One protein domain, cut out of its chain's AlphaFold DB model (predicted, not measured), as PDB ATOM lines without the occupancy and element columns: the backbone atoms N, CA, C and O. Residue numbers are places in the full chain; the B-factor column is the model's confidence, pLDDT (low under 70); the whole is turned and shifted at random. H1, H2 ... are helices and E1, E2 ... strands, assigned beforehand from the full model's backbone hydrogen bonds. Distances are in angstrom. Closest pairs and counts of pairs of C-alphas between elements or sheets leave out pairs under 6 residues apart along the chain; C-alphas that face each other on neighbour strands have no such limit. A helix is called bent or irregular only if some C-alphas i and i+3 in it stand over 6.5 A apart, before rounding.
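AT A GLANCE: This is residues 355 to 482 of the 724 residues of an uncharacterized protein of Mycolicibacterium sarraceniae (UniProt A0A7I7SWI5). A twisted sheet of three antiparallel strands, in the order E1 E2 E3, has H1 packed over one face, while the long bent helix H2 meets the sheet with part of its first arm, H2a, and runs past it to H4 and H3 at the far end. This makes two layers, helices H1 and H2a on one face of the sheet. The 128 printed residues have four named helices and three named strands, along the chain H1 E1 H2 H3 H4 E2 E3, a mixed class. The whole is compact, with a radius of gyration of the C-alphas of 14.9 A and spans of 42 by 30 by 21 A.

HOW THE PARTS SIT: H1, residues 359 to 370, is on the sheet of E1, residues 374 to 381, E2, residues 460 to 466, and E3, residues 471 to 476, at a height over the sheet of 8.2 A. Its closest C-alphas to E3 are Ala 366 and Val 472, 5.9 A. N 378 and O 463 of E1 and E2 are 2.8 A apart, and N 474 and O 462 of the hairpin E2 and E3 2.7 A, both within hydrogen-bond range. H2, residues 395 to 420, was assigned as one helix by its hydrogen bonds but is bent, C-alphas 410 and 413 being 7.4 A apart; H2a and H2b stand at a steep tilt of 66 degrees. H2a touches H4, residues 442 to 448, opposite ways at 37 degrees, only just steep; the closest C-alphas are Ala 398 and Ala 445, 4.7 A. H3, residues 436 to 439, is close to H2a but not clearly touching, C-alphas 401 and 439 being 5.7 A apart. Every O i to N i+4 pair is within range in H1, H2a and H2b; H4 has 0 of 3, but 4 of 4 O i to N i+3 pairs, and H3 is too short for an O i to N i+4 pair.

IN THESE COORDINATES: H1 begins at C-alpha 359 (205.608, 229.545, 108.805) and is 16.0 A long. H2a, residues 395 to 410, is 22.2 A and H2b, residues 413 to 420, 10.8 A. E1 is 19.6 A, E2 19.9 A and E3 16.4 A, ending at C-alpha 476 (206.855, 235.030, 106.588).

THE WHOLE: The farthest C-alphas, Glu 453 and Glu 468, are 44.9 A apart. The printed part has no cut; the links E1 to H2, H2 to H3 and H4 to E2 are long. Residues 387 to 393 have pLDDT under 70.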
ATOM      1  N   LYS A 355     201.267 236.403 110.952       81.94
ATOM      2  CA  LYS A 355     200.170 236.754 111.877       81.94
ATOM      3  C   LYS A 355     199.178 235.594 112.087       81.94
ATOM      4  O   LYS A 355     198.258 235.448 111.277       81.94
ATOM      5  N   PRO A 356     199.335 234.781 113.150       77.88
ATOM      6  CA  PRO A 356     200.508 234.709 114.036       77.88
ATOM      7  C   PRO A 356     201.751 234.200 113.284       77.88
ATOM      8  O   PRO A 356     201.605 233.609 112.212       77.88
ATOM      9  N   SER A 357     202.957 234.439 113.819       88.19
ATOM     10  CA  SER A 357     204.237 234.086 113.174       88.19
ATOM     11  C   SER A 357     204.499 232.564 113.119       88.19
ATOM     12  O   SER A 357     205.328 232.010 113.832       88.19
ATOM     13  N   CYS A 358     203.769 231.833 112.284       90.88
ATOM     14  CA  CYS A 358     203.882 230.382 112.133       90.88
ATOM     15  C   CYS A 358     204.075 230.024 110.652       90.88
ATOM     16  O   CYS A 358     203.087 229.901 109.907       90.88
ATOM     17  N   PRO A 359     205.332 229.874 110.196       93.56
ATOM     18  CA  PRO A 359     205.608 229.545 108.805       93.56
ATOM     19  C   PRO A 359     205.089 228.149 108.434       93.56
ATOM     20  O   PRO A 359     204.614 227.958 107.316       93.56
ATOM     21  N   GLU A 360     205.067 227.196 109.369       93.19
ATOM     22  CA  GLU A 360     204.571 225.836 109.148       93.19
ATOM     23  C   GLU A 360     203.067 225.841 108.803       93.19
ATOM     24  O   GLU A 360     202.638 225.239 107.818       93.19
ATOM     25  N   ALA A 361     202.250 226.607 109.533       91.44
ATOM     26  CA  ALA A 361     200.823 226.742 109.232       91.44
ATOM     27  C   ALA A 361     200.555 227.502 107.925       91.44
ATOM     28  O   ALA A 361     199.578 227.222 107.223       91.44
ATOM     29  N   ALA A 362     201.412 228.465 107.573       92.44
ATOM     30  CA  ALA A 362     201.337 229.140 106.281       92.44
ATOM     31  C   ALA A 362     201.606 228.173 105.124       92.44
ATOM     32  O   ALA A 362     200.889 228.205 104.124       92.44
ATOM     33  N   ILE A 363     202.557 227.257 105.297       92.56
ATOM     34  CA  ILE A 363     202.825 226.174 104.355       92.56
ATOM     35  C   ILE A 363     201.613 225.231 104.238       92.56
ATOM     36  O   ILE A 363     201.238 224.879 103.121       92.56
ATOM     37  N   VAL A 364     200.908 224.895 105.328       89.81
ATOM     38  CA  VAL A 364     199.647 224.114 105.253       89.81
ATOM     39  C   VAL A 364     198.592 224.823 104.403       89.81
ATOM     40  O   VAL A 364     197.964 224.231 103.528       89.81
ATOM     41  N   ARG A 365     198.402 226.126 104.615       88.25
ATOM     42  CA  ARG A 365     197.448 226.900 103.806       88.25
ATOM     43  C   ARG A 365     197.885 226.983 102.344       88.25
ATOM     44  O   ARG A 365     197.039 226.922 101.454       88.25
ATOM     45  N   ALA A 366     199.184 227.120 102.090       88.88
ATOM     46  CA  ALA A 366     199.723 227.200 100.740       88.88
ATOM     47  C   ALA A 366     199.563 225.881  99.976       88.88
ATOM     48  O   ALA A 366     199.126 225.898  98.830       88.88
ATOM     49  N   THR A 367     199.817 224.746 100.622       85.62
ATOM     50  CA  THR A 367     199.636 223.410 100.030       85.62
ATOM     51  C   THR A 367     198.167 223.108  99.739       85.62
ATOM     52  O   THR A 367     197.844 222.619  98.657       85.62
ATOM     53  N   GLN A 368     197.242 223.512 100.617       82.88
ATOM     54  CA  GLN A 368     195.811 223.411 100.320       82.88
ATOM     55  C   GLN A 368     195.396 224.289  99.124       82.88
ATOM     56  O   GLN A 368     194.557 223.877  98.323       82.88
ATOM     57  N   GLN A 369     195.967 225.492  98.983       80.62
ATOM     58  CA  GLN A 369     195.702 226.375  97.836       80.62
ATOM     59  C   GLN A 369     196.332 225.889  96.528       80.62
ATOM     60  O   GLN A 369     195.799 226.202  95.457       80.62
ATOM     61  N   LEU A 370     197.458 225.182  96.630       81.06
ATOM     62  CA  LEU A 370     198.167 224.553  95.524       81.06
ATOM     63  C   LEU A 370     197.346 223.383  94.966       81.06
ATOM     64  O   LEU A 370     197.172 223.280  93.760       81.06
ATOM     65  N   GLY A 371     196.762 222.555  95.839       72.31
ATOM     66  CA  GLY A 371     195.796 221.513  95.468       72.31
ATOM     67  C   GLY A 371     196.399 220.215  94.908       72.31
ATOM     68  O   GLY A 371     195.676 219.217  94.849       72.31
ATOM     69  N   GLY A 372     197.691 220.217  94.560       72.06
ATOM     70  CA  GLY A 372     198.481 219.065  94.110       72.06
ATOM     71  C   GLY A 372     199.591 218.651  95.088       72.06
ATOM     72  O   GLY A 372     199.771 219.263  96.143       72.06
ATOM     73  N   ALA A 373     200.331 217.592  94.743       81.00
ATOM     74  CA  ALA A 373     201.496 217.146  95.510       81.00
ATOM     75  C   ALA A 373     202.664 218.129  95.353       81.00
ATOM     76  O   ALA A 373     202.883 218.672  94.272       81.00
ATOM     77  N   ILE A 374     203.419 218.341  96.429       87.25
ATOM     78  CA  ILE A 374     204.554 219.267  96.434       87.25
ATOM     79  C   ILE A 374     205.708 218.623  95.674       87.25
ATOM     80  O   ILE A 374     206.157 217.542  96.042       87.25
ATOM     81  N   ALA A 375     206.201 219.295  94.637       88.12
ATOM     82  CA  ALA A 375     207.342 218.828  93.854       88.12
ATOM     83  C   ALA A 375     208.625 219.591  94.194       88.12
ATOM     84  O   ALA A 375     209.705 219.004  94.208       88.12
ATOM     85  N   ARG A 376     208.511 220.897  94.477       92.56
ATOM     86  CA  ARG A 376     209.671 221.761  94.710       92.56
ATOM     87  C   ARG A 376     209.373 222.909  95.668       92.56
ATOM     88  O   ARG A 376     208.291 223.495  95.630       92.56
ATOM     89  N   VAL A 377     210.361 223.268  96.479       94.69
ATOM     90  CA  VAL A 377     210.349 224.423  97.383       94.69
ATOM     91  C   VAL A 377     211.539 225.315  97.057       94.69
ATOM     92  O   VAL A 377     212.683 224.904  97.214       94.69
ATOM     93  N   GLN A 378     211.273 226.540  96.611       94.62
ATOM     94  CA  GLN A 378     212.292 227.500  96.193       94.62
ATOM     95  C   GLN A 378     212.346 228.697  97.147       94.62
ATOM     96  O   GLN A 378     211.314 229.307  97.434       94.62
ATOM     97  N   LEU A 379     213.545 229.096  97.577       93.88
ATOM     98  CA  LEU A 379     213.742 230.347  98.306       93.88
ATOM     99  C   LEU A 379     213.834 231.513  97.309       93.88
ATOM    100  O   LEU A 379     214.683 231.522  96.420       93.88
ATOM    101  N   LEU A 380     212.957 232.510  97.439       92.25
ATOM    102  CA  LEU A 380     212.984 233.715  96.601       92.25
ATOM    103  C   LEU A 380     213.735 234.864  97.274       92.25
ATOM    104  O   LEU A 380     214.446 235.617  96.612       92.25
ATOM    105  N   SER A 381     213.538 235.030  98.583       91.38
ATOM    106  CA  SER A 381     214.099 236.134  99.361       91.38
ATOM    107  C   SER A 381     214.092 235.789 100.857       91.38
ATOM    108  O   SER A 381     213.197 235.064 101.283       91.38
ATOM    109  N   PRO A 382     215.022 236.315 101.670       87.44
ATOM    110  CA  PRO A 382     216.232 237.016 101.252       87.44
ATOM    111  C   PRO A 382     217.265 236.047 100.661       87.44
ATOM    112  O   PRO A 382     217.343 234.888 101.057       87.44
ATOM    113  N   SER A 383     218.092 236.521  99.727       83.56
ATOM    114  CA  SER A 383     219.289 235.773  99.327       83.56
ATOM    115  C   SER A 383     220.320 235.766 100.459       83.56
ATOM    116  O   SER A 383     220.304 236.663 101.314       83.56
ATOM    117  N   ALA A 384     221.239 234.801 100.450       76.38
ATOM    118  CA  ALA A 384     222.375 234.808 101.367       76.38
ATOM    119  C   ALA A 384     223.168 236.129 101.230       76.38
ATOM    120  O   ALA A 384     223.315 236.656 100.116       76.38
ATOM    121  N   PRO A 385     223.592 236.747 102.343       77.25
ATOM    122  CA  PRO A 385     224.420 237.946 102.303       77.25
ATOM    123  C   PRO A 385     225.802 237.622 101.719       77.25
ATOM    124  O   PRO A 385     226.348 236.545 101.924       77.25
ATOM    125  N   ALA A 386     226.400 238.571 100.997       76.50
ATOM    126  CA  ALA A 386     227.793 238.437 100.579       76.50
ATOM    127  C   ALA A 386     228.698 238.695 101.792       76.50
ATOM    128  O   ALA A 386     228.884 239.852 102.186       76.50
ATOM    129  N   LEU A 387     229.224 237.628 102.397       69.38
ATOM    130  CA  LEU A 387     230.127 237.715 103.546       69.38
ATOM    131  C   LEU A 387     231.345 238.603 103.249       69.38
ATOM    132  O   LEU A 387     231.772 238.742 102.102       69.38
ATOM    133  N   ASN A 388     231.901 239.220 104.295       68.25
ATOM    134  CA  ASN A 388     233.042 240.149 104.227       68.25
ATOM    135  C   ASN A 388     232.798 241.437 103.415       68.25
ATOM    136  O   ASN A 388     233.746 242.115 103.016       68.25
ATOM    137  N   THR A 389     231.538 241.809 103.182       64.06
ATOM    138  CA  THR A 389     231.179 243.103 102.586       64.06
ATOM    139  C   THR A 389     230.608 244.050 103.639       64.06
ATOM    140  O   THR A 389     229.943 243.621 104.579       64.06
ATOM    141  N   ALA A 390     230.769 245.363 103.440       60.50
ATOM    142  CA  ALA A 390     230.133 246.382 104.288       60.50
ATOM    143  C   ALA A 390     228.588 246.283 104.306       60.50
ATOM    144  O   ALA A 390     227.930 246.868 105.163       60.50
ATOM    145  N   ALA A 391     227.999 245.557 103.346       57.84
ATOM    146  CA  ALA A 391     226.570 245.275 103.292       57.84
ATOM    147  C   ALA A 391     226.132 244.141 104.237       57.84
ATOM    148  O   ALA A 391     224.953 244.075 104.567       57.84
ATOM    149  N   ALA A 392     227.047 243.262 104.664       61.88
ATOM    150  CA  ALA A 392     226.768 242.203 105.638       61.88
ATOM    151  C   ALA A 392     226.783 242.730 107.084       61.88
ATOM    152  O   ALA A 392     226.020 242.249 107.911       61.88
ATOM    153  N   THR A 393     227.588 243.761 107.358       69.12
ATOM    154  CA  THR A 393     227.777 244.378 108.686       69.12
ATOM    155  C   THR A 393     226.848 245.567 108.950       69.12
ATOM    156  O   THR A 393     227.103 246.373 109.839       69.12
ATOM    157  N   ASN A 394     225.829 245.774 108.113       81.94
ATOM    158  CA  ASN A 394     224.839 246.828 108.318       81.94
ATOM    159  C   ASN A 394     223.512 246.224 108.788       81.94
ATOM    160  O   ASN A 394     223.266 245.031 108.618       81.94
ATOM    161  N   GLN A 395     222.626 247.064 109.318       86.44
ATOM    162  CA  GLN A 395     221.339 246.639 109.867       86.44
ATOM    163  C   GLN A 395     220.510 245.761 108.913       86.44
ATOM    164  O   GLN A 395     219.883 244.786 109.328       86.44
ATOM    165  N   SER A 396     220.525 246.070 107.611       86.44
ATOM    166  CA  SER A 396     219.812 245.273 106.609       86.44
ATOM    167  C   SER A 396     220.469 243.913 106.363       86.44
ATOM    168  O   SER A 396     219.752 242.948 106.101       86.44
ATOM    169  N   GLY A 397     221.801 243.835 106.395       88.25
ATOM    170  CA  GLY A 397     222.568 242.595 106.294       88.25
ATOM    171  C   GLY A 397     222.322 241.692 107.494       88.25
ATOM    172  O   GLY A 397     221.895 240.553 107.315       88.25
ATOM    173  N   ALA A 398     222.456 242.244 108.700       90.38
ATOM    174  CA  ALA A 398     222.150 241.569 109.956       90.38
ATOM    175  C   ALA A 398     220.708 241.037 109.982       90.38
ATOM    176  O   ALA A 398     220.473 239.864 110.270       90.38
ATOM    177  N   GLY A 399     219.733 241.845 109.553       92.62
ATOM    178  CA  GLY A 399     218.344 241.398 109.446       92.62
ATOM    179  C   GLY A 399     218.144 240.229 108.470       92.62
ATOM    180  O   GLY A 399     217.336 239.334 108.734       92.62
ATOM    181  N   ARG A 400     218.886 240.186 107.353       92.75
ATOM    182  CA  ARG A 400     218.853 239.053 106.407       92.75
ATOM    183  C   ARG A 400     219.471 237.795 107.011       92.75
ATOM    184  O   ARG A 400     218.866 236.736 106.871       92.75
ATOM    185  N   ILE A 401     220.611 237.921 107.697       94.00
ATOM    186  CA  ILE A 401     221.274 236.820 108.417       94.00
ATOM    187  C   ILE A 401     220.292 236.176 109.394       94.00
ATOM    188  O   ILE A 401     219.998 234.987 109.284       94.00
ATOM    189  N   LEU A 402     219.702 236.986 110.277       95.31
ATOM    190  CA  LEU A 402     218.763 236.511 111.290       95.31
ATOM    191  C   LEU A 402     217.510 235.878 110.677       95.31
ATOM    192  O   LEU A 402     217.021 234.868 111.178       95.31
ATOM    193  N   THR A 403     217.009 236.423 109.563       96.06
ATOM    194  CA  THR A 403     215.847 235.854 108.863       96.06
ATOM    195  C   THR A 403     216.149 234.468 108.301       96.06
ATOM    196  O   THR A 403     215.342 233.552 108.470       96.06
ATOM    197  N   ILE A 404     217.310 234.280 107.665       95.94
ATOM    198  CA  ILE A 404     217.715 232.979 107.114       95.94
ATOM    199  C   ILE A 404     217.985 231.982 108.245       95.94
ATOM    200  O   ILE A 404     217.471 230.865 108.192       95.94
ATOM    201  N   ALA A 405     218.709 232.388 109.291       97.06
ATOM    202  CA  ALA A 405     218.986 231.546 110.454       97.06
ATOM    203  C   ALA A 405     217.689 231.074 111.140       97.06
ATOM    204  O   ALA A 405     217.501 229.876 111.352       97.06
ATOM    205  N   CYS A 406     216.736 231.983 111.385       97.06
ATOM    206  CA  CYS A 406     215.420 231.628 111.929       97.06
ATOM    207  C   CYS A 406     214.657 230.674 111.005       97.06
ATOM    208  O   CYS A 406     214.013 229.739 111.474       97.06
ATOM    209  N   THR A 407     214.739 230.886 109.689       96.75
ATOM    210  CA  THR A 407     214.102 230.008 108.698       96.75
ATOM    211  C   THR A 407     214.655 228.592 108.775       96.75
ATOM    212  O   THR A 407     213.881 227.639 108.816       96.75
ATOM    213  N   ARG A 408     215.979 228.444 108.834       97.12
ATOM    214  CA  ARG A 408     216.647 227.141 108.946       97.12
ATOM    215  C   ARG A 408     216.312 226.447 110.258       97.12
ATOM    216  O   ARG A 408     215.993 225.263 110.248       97.12
ATOM    217  N   LEU A 409     216.286 227.191 111.363       97.88
ATOM    218  CA  LEU A 409     215.894 226.653 112.662       97.88
ATOM    219  C   LEU A 409     214.437 226.164 112.662       97.88
ATOM    220  O   LEU A 409     214.165 225.055 113.107       97.88
ATOM    221  N   ARG A 410     213.495 226.964 112.152       95.44
ATOM    222  CA  ARG A 410     212.057 226.648 112.192       95.44
ATOM    223  C   ARG A 410     211.629 225.608 111.166       95.44
ATOM    224  O   ARG A 410     210.917 224.669 111.499       95.44
ATOM    225  N   LEU A 411     212.067 225.765 109.919       95.69
ATOM    226  CA  LEU A 411     211.610 224.938 108.803       95.69
ATOM    227  C   LEU A 411     212.580 223.812 108.437       95.69
ATOM    228  O   LEU A 411     212.164 222.892 107.737       95.69
ATOM    229  N   GLY A 412     213.835 223.838 108.896       96.38
ATOM    230  CA  GLY A 412     214.870 222.890 108.467       96.38
ATOM    231  C   GLY A 412     214.482 221.422 108.654       96.38
ATOM    232  O   GLY A 412     214.682 220.619 107.741       96.38
ATOM    233  N   GLY A 413     213.837 221.076 109.775       95.62
ATOM    234  CA  GLY A 413     213.377 219.709 110.033       95.62
ATOM    235  C   GLY A 413     212.340 219.235 109.011       95.62
ATOM    236  O   GLY A 413     212.477 218.147 108.446       95.62
ATOM    237  N   LEU A 414     211.354 220.086 108.701       94.38
ATOM    238  CA  LEU A 414     210.328 219.821 107.688       94.38
ATOM    239  C   LEU A 414     210.935 219.747 106.280       94.38
ATOM    240  O   LEU A 414     210.617 218.845 105.510       94.38
ATOM    241  N   MET A 415     211.841 220.668 105.952       95.50
ATOM    242  CA  MET A 415     212.528 220.708 104.662       95.50
ATOM    243  C   MET A 415     213.334 219.429 104.410       95.50
ATOM    244  O   MET A 415     213.242 218.843 103.334       95.50
ATOM    245  N   ARG A 416     214.055 218.925 105.418       94.75
ATOM    246  CA  ARG A 416     214.773 217.641 105.328       94.75
ATOM    247  C   ARG A 416     213.838 216.442 105.265       94.75
ATOM    248  O   ARG A 416     214.178 215.432 104.653       94.75
ATOM    249  N   LEU A 417     212.682 216.502 105.927       92.44
ATOM    250  CA  LEU A 417     211.665 215.462 105.789       92.44
ATOM    251  C   LEU A 417     211.198 215.372 104.330       92.44
ATOM    252  O   LEU A 417     211.191 214.283 103.767       92.44
ATOM    253  N   TRP A 418     210.894 216.504 103.703       92.19
ATOM    254  CA  TRP A 418     210.464 216.556 102.307       92.19
ATOM    255  C   TRP A 418     211.554 216.151 101.312       92.19
ATOM    256  O   TRP A 418     211.272 215.372 100.402       92.19
ATOM    257  N   ASP A 419     212.793 216.595 101.524       94.25
ATOM    258  CA  ASP A 419     213.951 216.203 100.709       94.25
ATOM    259  C   ASP A 419     214.163 214.676 100.722       94.25
ATOM    260  O   ASP A 419     214.274 214.040  99.672       94.25
ATOM    261  N   ARG A 420     214.058 214.036 101.899       92.31
ATOM    262  CA  ARG A 420     214.113 212.563 102.032       92.31
ATOM    263  C   ARG A 420     213.000 211.830 101.279       92.31
ATOM    264  O   ARG A 420     213.171 210.660 100.939       92.31
ATOM    265  N   HIS A 421     211.877 212.495 101.024       89.44
ATOM    266  CA  HIS A 421     210.751 211.962 100.259       89.44
ATOM    267  C   HIS A 421     210.755 212.398  98.781       89.44
ATOM    268  O   HIS A 421     209.792 212.116  98.067       89.44
ATOM    269  N   GLY A 422     211.842 213.012  98.300       89.06
ATOM    270  CA  GLY A 422     212.060 213.315  96.883       89.06
ATOM    271  C   GLY A 422     211.510 214.661  96.408       89.06
ATOM    272  O   GLY A 422     211.418 214.871  95.200       89.06
ATOM    273  N   VAL A 423     211.146 215.567  97.320       91.50
ATOM    274  CA  VAL A 423     210.825 216.963  96.978       91.50
ATOM    275  C   VAL A 423     212.121 217.723  96.738       91.50
ATOM    276  O   VAL A 423     213.022 217.680  97.569       91.50
ATOM    277  N   GLU A 424     212.205 218.475  95.644       94.75
ATOM    278  CA  GLU A 424     213.356 219.341  95.390       94.75
ATOM    279  C   GLU A 424     213.302 220.557  96.326       94.75
ATOM    280  O   GLU A 424     212.506 221.477  96.131       94.75
ATOM    281  N   VAL A 425     214.140 220.576  97.361       95.88
ATOM    282  CA  VAL A 425     214.226 221.701  98.298       95.88
ATOM    283  C   VAL A 425     215.451 222.556  97.989       95.88
ATOM    284  O   VAL A 425     216.544 222.043  97.759       95.88
ATOM    285  N   ASP A 426     215.274 223.878  98.005       95.00
ATOM    286  CA  ASP A 426     216.370 224.833  97.874       95.00
ATOM    287  C   ASP A 426     217.488 224.541  98.889       95.00
ATOM    288  O   ASP A 426     217.265 224.524 100.103       95.00
ATOM    289  N   GLY A 427     218.709 224.335  98.389       91.94
ATOM    290  CA  GLY A 427     219.856 223.952  99.211       91.94
ATOM    291  C   GLY A 427     220.181 224.955 100.321       91.94
ATOM    292  O   GLY A 427     220.713 224.550 101.354       91.94
ATOM    293  N   LEU A 428     219.819 226.237 100.172       91.38
ATOM    294  CA  LEU A 428     219.997 227.233 101.234       91.38
ATOM    295  C   LEU A 428     219.128 226.952 102.466       91.38
ATOM    296  O   LEU A 428     219.499 227.369 103.561       91.38
ATOM    297  N   LEU A 429     217.997 226.257 102.316       93.69
ATOM    298  CA  LEU A 429     217.112 225.873 103.423       93.69
ATOM    299  C   LEU A 429     217.587 224.604 104.150       93.69
ATOM    300  O   LEU A 429     217.135 224.332 105.259       93.69
ATOM    301  N   LEU A 430     218.497 223.839 103.538       95.12
ATOM    302  CA  LEU A 430     219.046 222.589 104.078       95.12
ATOM    303  C   LEU A 430     220.396 222.777 104.791       95.12
ATOM    304  O   LEU A 430     220.972 221.804 105.286       95.12
ATOM    305  N   ARG A 431     220.918 224.000 104.861       95.44
ATOM    306  CA  ARG A 431     222.150 224.321 105.597       95.44
ATOM    307  C   ARG A 431     221.886 224.560 107.093       95.44
ATOM    308  O   ARG A 431     220.735 224.809 107.458       95.44
ATOM    309  N   PRO A 432     222.918 224.489 107.953       96.69
ATOM    310  CA  PRO A 432     222.810 224.857 109.364       96.69
ATOM    311  C   PRO A 432     222.378 226.316 109.578       96.69
ATOM    312  O   PRO A 432     222.689 227.209 108.780       96.69
ATOM    313  N   ALA A 433     221.640 226.566 110.661       96.31
ATOM    314  CA  ALA A 433     221.182 227.897 111.064       96.31
ATOM    315  C   ALA A 433     222.324 228.806 111.554       96.31
ATOM    316  O   ALA A 433     222.183 230.024 111.517       96.31
ATOM    317  N   ASP A 434     223.437 228.209 111.972       94.19
ATOM    318  CA  ASP A 434     224.674 228.822 112.462       94.19
ATOM    319  C   ASP A 434     225.861 228.600 111.502       94.19
ATOM    320  O   ASP A 434     227.013 228.617 111.919       94.19
ATOM    321  N   ASP A 435     225.585 228.372 110.213       91.94
ATOM    322  CA  ASP A 435     226.605 228.146 109.183       91.94
ATOM    323  C   ASP A 435     227.492 229.390 108.980       91.94
ATOM    324  O   ASP A 435     227.124 230.320 108.255       91.94
ATOM    325  N   GLU A 436     228.668 229.399 109.614       86.94
ATOM    326  CA  GLU A 436     229.631 230.506 109.554       86.94
ATOM    327  C   GLU A 436     230.119 230.800 108.125       86.94
ATOM    328  O   GLU A 436     230.409 231.956 107.805       86.94
ATOM    329  N   GLU A 437     230.170 229.795 107.239       86.19
ATOM    330  CA  GLU A 437     230.626 229.966 105.851       86.19
ATOM    331  C   GLU A 437     229.611 230.702 104.971       86.19
ATOM    332  O   GLU A 437     229.979 231.223 103.916       86.19
ATOM    333  N   ASP A 438     228.341 230.747 105.377       85.25
ATOM    334  CA  ASP A 438     227.248 231.349 104.605       85.25
ATOM    335  C   ASP A 438     226.636 232.577 105.296       85.25
ATOM    336  O   ASP A 438     226.256 233.551 104.642       85.25
ATOM    337  N   LEU A 439     226.554 232.552 106.628       89.00
ATOM    338  CA  LEU A 439     225.896 233.577 107.442       89.00
ATOM    339  C   LEU A 439     226.864 234.396 108.306       89.00
ATOM    340  O   LEU A 439     226.478 235.472 108.762       89.00
ATOM    341  N   GLY A 440     228.111 233.949 108.475       87.94
ATOM    342  CA  GLY A 440     229.066 234.570 109.391       87.94
ATOM    343  C   GLY A 440     228.651 234.401 110.855       87.94
ATOM    344  O   GLY A 440     227.963 233.446 111.211       87.94
ATOM    345  N   ASP A 441     229.057 235.341 111.709       88.69
ATOM    346  CA  ASP A 441     228.699 235.325 113.130       88.69
ATOM    347  C   ASP A 441     227.232 235.752 113.334       88.69
ATOM    348  O   ASP A 441     226.884 236.938 113.362       88.69
ATOM    349  N   VAL A 442     226.356 234.756 113.476       92.38
ATOM    350  CA  VAL A 442     224.917 234.958 113.693       92.38
ATOM    351  C   VAL A 442     224.633 235.625 115.044       92.38
ATOM    352  O   VAL A 442     223.678 236.397 115.144       92.38
ATOM    353  N   LEU A 443     225.449 235.383 116.079       91.38
ATOM    354  CA  LEU A 443     225.276 236.022 117.388       91.38
ATOM    355  C   LEU A 443     225.603 237.517 117.316       91.38
ATOM    356  O   LEU A 443     224.858 238.324 117.875       91.38
ATOM    357  N   ALA A 444     226.652 237.900 116.585       89.25
ATOM    358  CA  ALA A 444     226.984 239.308 116.352       89.25
ATOM    359  C   ALA A 444     225.860 240.063 115.616       89.25
ATOM    360  O   ALA A 444     225.571 241.216 115.944       89.25
ATOM    361  N   ALA A 445     225.153 239.398 114.692       91.50
ATOM    362  CA  ALA A 445     224.050 239.999 113.936       91.50
ATOM    363  C   ALA A 445     222.880 240.493 114.818       91.50
ATOM    364  O   ALA A 445     222.165 241.413 114.414       91.50
ATOM    365  N   PHE A 446     222.686 239.954 116.031       92.25
ATOM    366  CA  PHE A 446     221.680 240.471 116.974       92.25
ATOM    367  C   PHE A 446     221.965 241.919 117.396       92.25
ATOM    368  O   PHE A 446     221.034 242.719 117.498       92.25
ATOM    369  N   GLY A 447     223.243 242.275 117.586       87.94
ATOM    370  CA  GLY A 447     223.651 243.634 117.945       87.94
ATOM    371  C   GLY A 447     223.399 244.644 116.823       87.94
ATOM    372  O   GLY A 447     222.946 245.757 117.085       87.94
ATOM    373  N   ASP A 448     223.615 244.231 115.575       88.00
ATOM    374  CA  ASP A 448     223.545 245.113 114.404       88.00
ATOM    375  C   ASP A 448     222.129 245.265 113.823       88.00
ATOM    376  O   ASP A 448     221.838 246.237 113.125       88.00
ATOM    377  N   ALA A 449     221.218 244.324 114.093       87.50
ATOM    378  CA  ALA A 449     219.875 244.314 113.506       87.50
ATOM    379  C   ALA A 449     218.929 245.406 114.057       87.50
ATOM    380  O   ALA A 449     217.883 245.675 113.458       87.50
ATOM    381  N   GLY A 450     219.275 246.066 115.169       84.69
ATOM    382  CA  GLY A 450     218.456 247.128 115.772       84.69
ATOM    383  C   GLY A 450     217.103 246.630 116.304       84.69
ATOM    384  O   GLY A 450     216.094 247.337 116.223       84.69
ATOM    385  N   LEU A 451     217.064 245.395 116.818       86.94
ATOM    386  CA  LEU A 451     215.850 244.743 117.332       86.94
ATOM    387  C   LEU A 451     215.298 245.450 118.579       86.94
ATOM    388  O   LEU A 451     214.088 245.638 118.710       86.94
ATOM    389  N   SER A 452     216.184 245.933 119.451       78.31
ATOM    390  CA  SER A 452     215.837 246.738 120.629       78.31
ATOM    391  C   SER A 452     215.236 248.109 120.270       78.31
ATOM    392  O   SER A 452     214.576 248.740 121.097       78.31
ATOM    393  N   GLU A 453     215.385 248.569 119.031       81.38
ATOM    394  CA  GLU A 453     214.763 249.801 118.529       81.38
ATOM    395  C   GLU A 453     213.412 249.538 117.839       81.38
ATOM    396  O   GLU A 453     212.734 250.472 117.418       81.38
ATOM    397  N   GLY A 454     212.981 248.270 117.762       80.12
ATOM    398  CA  GLY A 454     211.732 247.865 117.112       80.12
ATOM    399  C   GLY A 454     211.847 247.713 115.594       80.12
ATOM    400  O   GLY A 454     210.837 247.773 114.888       80.12
ATOM    401  N   THR A 455     213.061 247.530 115.069       83.81
ATOM    402  CA  THR A 455     213.271 247.355 113.628       83.81
ATOM    403  C   THR A 455     212.702 246.020 113.153       83.81
ATOM    404  O   THR A 455     213.004 244.964 113.703       83.81
ATOM    405  N   SER A 456     211.883 246.054 112.100       84.31
ATOM    406  CA  SER A 456     211.308 244.841 111.521       84.31
ATOM    407  C   SER A 456     212.296 244.118 110.609       84.31
ATOM    408  O   SER A 456     212.884 244.742 109.723       84.31
ATOM    409  N   LEU A 457     212.369 242.796 110.733       90.38
ATOM    410  CA  LEU A 457     213.162 241.954 109.841       90.38
ATOM    411  C   LEU A 457     212.627 241.922 108.394       90.38
ATOM    412  O   LEU A 457     211.421 242.096 108.161       90.38
ATOM    413  N   PRO A 458     213.496 241.682 107.393       91.19
ATOM    414  CA  PRO A 458     213.048 241.417 106.031       91.19
ATOM    415  C   PRO A 458     212.177 240.147 105.981       91.19
ATOM    416  O   PRO A 458     212.396 239.218 106.754       91.19
ATOM    417  N   PRO A 459     211.163 240.084 105.101       92.75
ATOM    418  CA  PRO A 459     210.346 238.886 104.973       92.75
ATOM    419  C   PRO A 459     211.110 237.768 104.248       92.75
ATOM    420  O   PRO A 459     211.750 238.001 103.221       92.75
ATOM    421  N   LEU A 460     210.969 236.547 104.755       95.19
ATOM    422  CA  LEU A 460     211.167 235.313 104.015       95.19
ATOM    423  C   LEU A 460     210.072 235.178 102.948       95.19
ATOM    424  O   LEU A 460     208.886 235.306 103.251       95.19
ATOM    425  N   GLN A 461     210.470 234.853 101.723       95.06
ATOM    426  CA  GLN A 461     209.584 234.518 100.616       95.06
ATOM    427  C   GLN A 461     209.985 233.159 100.055       95.06
ATOM    428  O   GLN A 461     211.055 233.016  99.462       95.06
ATOM    429  N   VAL A 462     209.118 232.167 100.227       94.94
ATOM    430  CA  VAL A 462     209.304 230.808  99.705       94.94
ATOM    431  C   VAL A 462     208.220 230.524  98.678       94.94
ATOM    432  O   VAL A 462     207.057 230.846  98.898       94.94
ATOM    433  N   ARG A 463     208.577 229.910  97.555       93.94
ATOM    434  CA  ARG A 463     207.627 229.450  96.544       93.94
ATOM    435  C   ARG A 463     207.520 227.935  96.582       93.94
ATOM    436  O   ARG A 463     208.525 227.236  96.492       93.94
ATOM    437  N   ILE A 464     206.294 227.445  96.691       92.25
ATOM    438  CA  ILE A 464     205.960 226.024  96.653       92.25
ATOM    439  C   ILE A 464     205.389 225.718  95.272       92.25
ATOM    440  O   ILE A 464     204.483 226.415  94.813       92.25
ATOM    441  N   HIS A 465     205.935 224.693  94.629       90.19
ATOM    442  CA  HIS A 465     205.535 224.212  93.313       90.19
ATOM    443  C   HIS A 465     204.863 222.847  93.431       90.19
ATOM    444  O   HIS A 465     205.319 221.998  94.206       90.19
ATOM    445  N   ASP A 466     203.833 222.618  92.621       86.12
ATOM    446  CA  ASP A 466     203.347 221.264  92.356       86.12
ATOM    447  C   ASP A 466     204.058 220.637  91.146       86.12
ATOM    448  O   ASP A 466     204.900 221.257  90.489       86.12
ATOM    449  N   SER A 467     203.717 219.381  90.857       77.12
ATOM    450  CA  SER A 467     204.204 218.650  89.684       77.12
ATOM    451  C   SER A 467     203.624 219.136  88.348       77.12
ATOM    452  O   SER A 467     204.143 218.766  87.299       77.12
ATOM    453  N   GLU A 468     202.548 219.927  88.367       76.81
ATOM    454  CA  GLU A 468     201.813 220.397  87.182       76.81
ATOM    455  C   GLU A 468     202.184 221.841  86.784       76.81
ATOM    456  O   GLU A 468     201.751 222.334  85.742       76.81
ATOM    457  N   GLY A 469     203.031 222.511  87.572       73.44
ATOM    458  CA  GLY A 469     203.534 223.864  87.330       73.44
ATOM    459  C   GLY A 469     202.791 224.979  88.074       73.44
ATOM    460  O   GLY A 469     203.146 226.149  87.902       73.44
ATOM    461  N   SER A 470     201.802 224.667  88.917       81.00
ATOM    462  CA  SER A 470     201.167 225.656  89.794       81.00
ATOM    463  C   SER A 470     202.118 226.090  90.902       81.00
ATOM    464  O   SER A 470     202.959 225.323  91.377       81.00
ATOM    465  N   THR A 471     201.960 227.334  91.351       87.38
ATOM    466  CA  THR A 471     202.810 227.922  92.387       87.38
ATOM    467  C   THR A 471     201.999 228.675  93.430       87.38
ATOM    468  O   THR A 471     201.003 229.342  93.131       87.38
ATOM    469  N   VAL A 472     202.458 228.596  94.677       89.25
ATOM    470  CA  VAL A 472     201.961 229.412  95.789       89.25
ATOM    471  C   VAL A 472     203.155 229.982  96.542       89.25
ATOM    472  O   VAL A 472     204.111 229.269  96.840       89.25
ATOM    473  N   GLN A 473     203.113 231.277  96.839       92.94
ATOM    474  CA  GLN A 473     204.138 231.957  97.622       92.94
ATOM    475  C   GLN A 473     203.739 231.989  99.100       92.94
ATOM    476  O   GLN A 473     202.600 232.298  99.442       92.94
ATOM    477  N   VAL A 474     204.685 231.704  99.983       94.31
ATOM    478  CA  VAL A 474     204.578 231.882 101.428       94.31
ATOM    479  C   VAL A 474     205.471 233.049 101.823       94.31
ATOM    480  O   VAL A 474     206.681 233.007 101.608       94.31
ATOM    481  N   ASP A 475     204.860 234.079 102.402       94.75
ATOM    482  CA  ASP A 475     205.549 235.227 102.982       94.75
ATOM    483  C   ASP A 475     205.539 235.098 104.507       94.75
ATOM    484  O   ASP A 475     204.472 235.046 105.122       94.75
ATOM    485  N   TRP A 476     206.709 235.085 105.133       95.69
ATOM    486  CA  TRP A 476     206.855 235.030 106.588       95.69
ATOM    487  C   TRP A 476     207.884 236.053 107.058       95.69
ATOM    488  O   TRP A 476     208.789 236.423 106.328       95.69
ATOM    489  N   ARG A 477     207.748 236.540 108.284       93.81
ATOM    490  CA  ARG A 477     208.688 237.471 108.905       93.81
ATOM    491  C   ARG A 477     208.869 236.980 110.334       93.81
ATOM    492  O   ARG A 477     207.853 236.986 111.030       93.81
ATOM    493  N   PRO A 478     210.084 236.572 110.734       93.62
ATOM    494  CA  PRO A 478     210.329 236.165 112.106       93.62
ATOM    495  C   PRO A 478     210.045 237.322 113.063       93.62
ATOM    496  O   PRO A 478     210.333 238.484 112.749       93.62
ATOM    497  N   ASP A 479     209.464 236.995 114.207       91.25
ATOM    498  CA  ASP A 479     209.220 237.928 115.303       91.25
ATOM    499  C   ASP A 479     210.287 237.794 116.408       91.25
ATOM    500  O   ASP A 479     211.278 237.074 116.262       91.25
ATOM    501  N   LEU A 480     210.107 238.523 117.516       91.62
ATOM    502  CA  LEU A 480     211.028 238.456 118.655       91.62
ATOM    503  C   LEU A 480     211.030 237.083 119.341       91.62
ATOM    504  O   LEU A 480     212.077 236.678 119.832       91.62
ATOM    505  N   ASP A 481     209.916 236.348 119.345       90.62
ATOM    506  CA  ASP A 481     209.866 234.986 119.896       90.62
ATOM    507  C   ASP A 481     210.722 234.021 119.067       90.62
ATOM    508  O   ASP A 481     211.497 233.235 119.616       90.62
ATOM    509  N   ASP A 482     210.607 234.091 117.738       94.19
ATOM    510  CA  ASP A 482     211.390 233.275 116.808       94.19
ATOM    511  C   ASP A 482     212.896 233.565 116.971       94.19
ATOM    512  O   ASP A 482     213.725 232.651 116.969       94.19
TER     513      ASP A 482